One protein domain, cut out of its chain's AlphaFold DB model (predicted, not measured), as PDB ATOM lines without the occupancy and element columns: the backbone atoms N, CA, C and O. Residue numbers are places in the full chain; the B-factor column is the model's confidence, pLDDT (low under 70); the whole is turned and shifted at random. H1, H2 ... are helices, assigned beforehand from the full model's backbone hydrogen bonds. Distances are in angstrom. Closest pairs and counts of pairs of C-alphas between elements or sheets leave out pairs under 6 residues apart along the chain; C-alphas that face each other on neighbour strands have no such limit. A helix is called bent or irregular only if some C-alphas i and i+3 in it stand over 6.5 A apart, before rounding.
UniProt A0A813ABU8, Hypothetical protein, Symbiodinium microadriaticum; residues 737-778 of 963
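Overview. This is residues 737 to 778 of the 963 residues of the protein "Hypothetical protein" of Symbiodinium microadriaticum (UniProt A0A813ABU8). Three short helices sit on one winding chain, with H1 in the middle, H2 set crosswise to it at one side, and H3 at the end of the longest axis away from the opening loop of residues 737 to 746. After H2 the chain swings round through residues 762 to 769 to reach H3. The printed part has 42 residues with three named helices, in the order H1, H2, H3, and no named strand; the class is all helix, though under half of the residues, 18 of 42, are in named elements. It is compact, with a radius of gyration of the C-alphas of 10.4 A, and spans 29 by 21 by 12 A.

Arrangement. H1, residues 747 to 753, is close to but not clearly touching H2, residues 755 to 761; their closest C-alphas, those of Cys 752 and Val 761, are 6.4 A apart. The lines of H1 and H2 are about perpendicular, at 82 degrees. H1 only just touches H3, residues 770 to 773, with 3 pairs of C-alphas within 8 A; the closest, those of Pro 748 and Val 773, are 6.3 A apart. H2 and H3 are apart. In H1 every O i to N i+4 pair is within hydrogen-bond range; in H2 1 of 3 is, beside 3 of 4 O i to N i+3 pairs, and H3 is too short for an O i to N i+4 pair.

Along the chain. H1 begins at C-alpha 747 (-3.083, -2.070, 35.714) and is 9.0 A long. It is only just irregular: C-alphas 750 and 753 are 6.6 A apart. H2 is 9.8 A long and irregular, with C-alphas 756 and 759 7.8 A apart. H3, 4.8 A long, ends at C-alpha 773 (0.258, -0.567, 29.468).

Size, cuts and confidence. The two C-alphas farthest apart, those of Gly 741 and His 778, are 29.6 A apart. The printed part has no cut. The link from H1 to H2 is tight and that from H2 to H3 is short. Mean pLDDT of the printed part is 73.0; 14 residues are under 70, among them 743 to 745 and 773 to 778.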
ATOM      1  N   ASP A 737     -10.868  -2.069  46.115       75.25
ATOM      2  CA  ASP A 737     -11.550  -2.657  44.965       75.25
ATOM      3  C   ASP A 737     -11.716  -1.610  43.843       75.25
ATOM      4  O   ASP A 737     -11.633  -0.400  44.065       75.25
ATOM      5  N   CYS A 738     -11.911  -2.074  42.608       74.75
ATOM      6  CA  CYS A 738     -12.169  -1.205  41.462       74.75
ATOM      7  C   CYS A 738     -13.540  -0.517  41.564       74.75
ATOM      8  O   CYS A 738     -14.449  -1.033  42.211       74.75
ATOM      9  N   LEU A 739     -13.738   0.570  40.809       72.44
ATOM     10  CA  LEU A 739     -15.046   1.225  40.658       72.44
ATOM     11  C   LEU A 739     -16.134   0.274  40.118       72.44
ATOM     12  O   LEU A 739     -17.301   0.442  40.443       72.44
ATOM     13  N   CYS A 740     -15.758  -0.773  39.372       82.31
ATOM     14  CA  CYS A 740     -16.673  -1.832  38.928       82.31
ATOM     15  C   CYS A 740     -16.829  -3.002  39.931       82.31
ATOM     16  O   CYS A 740     -17.193  -4.109  39.537       82.31
ATOM     17  N   GLY A 741     -16.433  -2.828  41.197       83.44
ATOM     18  CA  GLY A 741     -16.413  -3.883  42.223       83.44
ATOM     19  C   GLY A 741     -15.338  -4.966  42.031       83.44
ATOM     20  O   GLY A 741     -15.241  -5.898  42.829       83.44
ATOM     21  N   GLY A 742     -14.512  -4.868  40.984       78.81
ATOM     22  CA  GLY A 742     -13.457  -5.835  40.682       78.81
ATOM     23  C   GLY A 742     -12.339  -5.801  41.722       78.81
ATOM     24  O   GLY A 742     -11.589  -4.827  41.788       78.81
ATOM     25  N   ARG A 743     -12.200  -6.857  42.530       67.75
ATOM     26  CA  ARG A 743     -11.203  -6.890  43.611       67.75
ATOM     27  C   ARG A 743      -9.776  -6.992  43.086       67.75
ATOM     28  O   ARG A 743      -9.482  -7.848  42.254       67.75
ATOM     29  N   LYS A 744      -8.866  -6.178  43.638       64.94
ATOM     30  CA  LYS A 744      -7.433  -6.122  43.263       64.94
ATOM     31  C   LYS A 744      -7.212  -5.948  41.739       64.94
ATOM     32  O   LYS A 744      -6.526  -6.771  41.125       64.94
ATOM     33  N   PRO A 745      -7.771  -4.896  41.116       69.44
ATOM     34  CA  PRO A 745      -7.751  -4.725  39.664       69.44
ATOM     35  C   PRO A 745      -6.327  -4.519  39.133       69.44
ATOM     36  O   PRO A 745      -5.604  -3.644  39.603       69.44
ATOM     37  N   SER A 746      -5.920  -5.305  38.134       70.31
ATOM     38  CA  SER A 746      -4.603  -5.160  37.498       70.31
ATOM     39  C   SER A 746      -4.469  -3.811  36.762       70.31
ATOM     40  O   SER A 746      -5.487  -3.221  36.396       70.31
ATOM     41  N   PRO A 747      -3.247  -3.312  36.473       65.56
ATOM     42  CA  PRO A 747      -3.083  -2.070  35.714       65.56
ATOM     43  C   PRO A 747      -3.809  -2.055  34.350       65.56
ATOM     44  O   PRO A 747      -4.519  -1.084  34.106       65.56
ATOM     45  N   PRO A 748      -3.788  -3.125  33.516       75.69
ATOM     46  CA  PRO A 748      -4.640  -3.203  32.321       75.69
ATOM     47  C   PRO A 748      -6.139  -3.069  32.607       75.69
ATOM     48  O   PRO A 748      -6.869  -2.499  31.802       75.69
ATOM     49  N   HIS A 749      -6.624  -3.567  33.749       78.81
ATOM     50  CA  HIS A 749      -8.019  -3.374  34.133       78.81
ATOM     51  C   HIS A 749      -8.300  -1.918  34.512       78.81
ATOM     52  O   HIS A 749      -9.247  -1.344  33.993       78.81
ATOM     53  N   LEU A 750      -7.471  -1.298  35.357       73.06
ATOM     54  CA  LEU A 750      -7.647   0.109  35.744       73.06
ATOM     55  C   LEU A 750      -7.539   1.085  34.564       73.06
ATOM     56  O   LEU A 750      -8.162   2.145  34.613       73.06
ATOM     57  N   LEU A 751      -6.736   0.755  33.551       72.94
ATOM     58  CA  LEU A 751      -6.468   1.629  32.411       72.94
ATOM     59  C   LEU A 751      -7.373   1.368  31.204       72.94
ATOM     60  O   LEU A 751      -7.702   2.328  30.528       72.94
ATOM     61  N   CYS A 752      -7.757   0.118  30.915       74.81
ATOM     62  CA  CYS A 752      -8.402  -0.230  29.637       74.81
ATOM     63  C   CYS A 752      -9.588  -1.205  29.746       74.81
ATOM     64  O   CYS A 752     -10.455  -1.190  28.881       74.81
ATOM     65  N   ASN A 753      -9.645  -2.059  30.779       79.25
ATOM     66  CA  ASN A 753     -10.638  -3.148  30.859       79.25
ATOM     67  C   ASN A 753     -11.647  -2.983  32.020       79.25
ATOM     68  O   ASN A 753     -12.246  -3.972  32.454       79.25
ATOM     69  N   CYS A 754     -11.809  -1.775  32.567       83.94
ATOM     70  CA  CYS A 754     -12.826  -1.470  33.576       83.94
ATOM     71  C   CYS A 754     -14.078  -0.910  32.899       83.94
ATOM     72  O   CYS A 754     -14.021   0.140  32.265       83.94
ATOM     73  N   SER A 755     -15.225  -1.567  33.086       84.88
ATOM     74  CA  SER A 755     -16.510  -1.109  32.540       84.88
ATOM     75  C   SER A 755     -16.913   0.282  33.043       84.88
ATOM     76  O   SER A 755     -17.446   1.073  32.276       84.88
ATOM     77  N   CYS A 756     -16.578   0.626  34.290       83.31
ATOM     78  CA  CYS A 756     -16.802   1.954  34.881       83.31
ATOM     79  C   CYS A 756     -15.774   3.019  34.438       83.31
ATOM     80  O   CYS A 756     -15.565   3.997  35.153       83.31
ATOM     81  N   ARG A 757     -15.075   2.777  33.322       78.75
ATOM     82  CA  ARG A 757     -14.189   3.715  32.613       78.75
ATOM     83  C   ARG A 757     -14.280   3.558  31.088       78.75
ATOM     84  O   ARG A 757     -13.398   4.042  30.387       78.75
ATOM     85  N   ALA A 758     -15.269   2.819  30.575       79.25
ATOM     86  CA  ALA A 758     -15.368   2.499  29.148       79.25
ATOM     87  C   ALA A 758     -15.532   3.762  28.282       79.25
ATOM     88  O   ALA A 758     -14.917   3.865  27.228       79.25
ATOM     89  N   ASP A 759     -16.270   4.743  28.796       77.62
ATOM     90  CA  ASP A 759     -16.396   6.116  28.304       77.62
ATOM     91  C   ASP A 759     -15.041   6.825  28.120       77.62
ATOM     92  O   ASP A 759     -14.805   7.484  27.110       77.62
ATOM     93  N   LEU A 760     -14.110   6.639  29.061       69.31
ATOM     94  CA  LEU A 760     -12.783   7.263  29.033       69.31
ATOM     95  C   LEU A 760     -11.789   6.568  28.085       69.31
ATOM     96  O   LEU A 760     -10.701   7.102  27.860       69.31
ATOM     97  N   VAL A 761     -12.123   5.389  27.542       75.12
ATOM     98  CA  VAL A 761     -11.265   4.639  26.601       75.12
ATOM     99  C   VAL A 761     -11.949   4.220  25.300       75.12
ATOM    100  O   VAL A 761     -11.322   3.544  24.490       75.12
ATOM    101  N   GLU A 762     -13.178   4.657  25.027       77.69
ATOM    102  CA  GLU A 762     -13.880   4.356  23.769       77.69
ATOM    103  C   GLU A 762     -13.097   4.841  22.528       77.69
ATOM    104  O   GLU A 762     -13.097   4.193  21.483       77.69
ATOM    105  N   SER A 763     -12.337   5.933  22.670       72.44
ATOM    106  CA  SER A 763     -11.418   6.468  21.654       72.44
ATOM    107  C   SER A 763      -9.984   5.910  21.724       72.44
ATOM    108  O   SER A 763      -9.169   6.186  20.838       72.44
ATOM    109  N   VAL A 764      -9.642   5.124  22.751       69.38
ATOM    110  CA  VAL A 764      -8.270   4.676  23.043       69.38
ATOM    111  C   VAL A 764      -8.117   3.194  22.712       69.38
ATOM    112  O   VAL A 764      -8.599   2.314  23.424       69.38
ATOM    113  N   ARG A 765      -7.387   2.892  21.630       79.12
ATOM    114  CA  ARG A 765      -7.143   1.500  21.215       79.12
ATOM    115  C   ARG A 765      -6.508   0.665  22.350       79.12
ATOM    116  O   ARG A 765      -5.602   1.162  23.022       79.12
ATOM    117  N   PRO A 766      -6.865  -0.626  22.504       76.94
ATOM    118  CA  PRO A 766      -6.243  -1.486  23.505       76.94
ATOM    119  C   PRO A 766      -4.705  -1.543  23.383       76.94
ATOM    120  O   PRO A 766      -4.174  -1.609  22.262       76.94
ATOM    121  N   PRO A 767      -3.974  -1.540  24.515       77.12
ATOM    122  CA  PRO A 767      -2.518  -1.562  24.526       77.12
ATOM    123  C   PRO A 767      -1.988  -2.956  24.167       77.12
ATOM    124  O   PRO A 767      -2.356  -3.969  24.763       77.12
ATOM    125  N   ARG A 768      -1.094  -3.012  23.179       76.31
ATOM    126  CA  ARG A 768      -0.606  -4.250  22.544       76.31
ATOM    127  C   ARG A 768       0.531  -4.929  23.307       76.31
ATOM    128  O   ARG A 768       0.844  -6.086  23.043       76.31
ATOM    129  N   ASN A 769       1.200  -4.211  24.206       75.44
ATOM    130  CA  ASN A 769       2.394  -4.674  24.914       75.44
ATOM    131  C   ASN A 769       2.550  -3.950  26.269       75.44
ATOM    132  O   ASN A 769       1.763  -3.072  26.614       75.44
ATOM    133  N   ARG A 770       3.576  -4.304  27.058       64.12
ATOM    134  CA  ARG A 770       3.792  -3.699  28.387       64.12
ATOM    135  C   ARG A 770       4.205  -2.221  28.357       64.12
ATOM    136  O   ARG A 770       3.936  -1.543  29.341       64.12
ATOM    137  N   LEU A 771       4.808  -1.729  27.272       61.31
ATOM    138  CA  LEU A 771       5.151  -0.311  27.102       61.31
ATOM    139  C   LEU A 771       3.875   0.539  26.962       61.31
ATOM    140  O   LEU A 771       3.724   1.559  27.622       61.31
ATOM    141  N   GLU A 772       2.903   0.040  26.200       75.12
ATOM    142  CA  GLU A 772       1.601   0.698  26.038       75.12
ATOM    143  C   GLU A 772       0.723   0.584  27.303       75.12
ATOM    144  O   GLU A 772      -0.169   1.401  27.500       75.12
ATOM    145  N   VAL A 773       0.980  -0.393  28.187       64.06
ATOM    146  CA  VAL A 773       0.258  -0.567  29.468       64.06
ATOM    147  C   VAL A 773       0.849   0.245  30.628       64.06
ATOM    148  O   VAL A 773       0.086   0.676  31.485       64.06
ATOM    149  N   TRP A 774       2.178   0.372  30.746       56.78
ATOM    150  CA  TRP A 774       2.814   0.901  31.970       56.78
ATOM    151  C   TRP A 774       3.128   2.408  31.874       56.78
ATOM    152  O   TRP A 774       2.459   3.166  32.570       56.78
ATOM    153  N   PRO A 775       4.057   2.876  31.016       53.69
ATOM    154  CA  PRO A 775       4.290   4.308  30.784       53.69
ATOM    155  C   PRO A 775       3.311   4.964  29.786       53.69
ATOM    156  O   PRO A 775       3.541   6.099  29.385       53.69
ATOM    157  N   LEU A 776       2.257   4.259  29.338       63.62
ATOM    158  CA  LEU A 776       1.319   4.704  28.285       63.62
ATOM    159  C   LEU A 776       2.002   5.078  26.947       63.62
ATOM    160  O   LEU A 776       1.452   5.832  26.146       63.62
ATOM    161  N   ALA A 777       3.199   4.546  26.684       63.91
ATOM    162  CA  ALA A 777       4.028   4.936  25.546       63.91
ATOM    163  C   ALA A 777       3.892   3.962  24.365       63.91
ATOM    164  O   ALA A 777       3.907   2.740  24.532       63.91
ATOM    165  N   HIS A 778       3.798   4.503  23.148       66.75
ATOM    166  CA  HIS A 778       3.734   3.709  21.921       66.75
ATOM    167  C   HIS A 778       5.141   3.344  21.424       66.75
ATOM    168  O   HIS A 778       6.029   4.193  21.354       66.75
TER     169      HIS A 778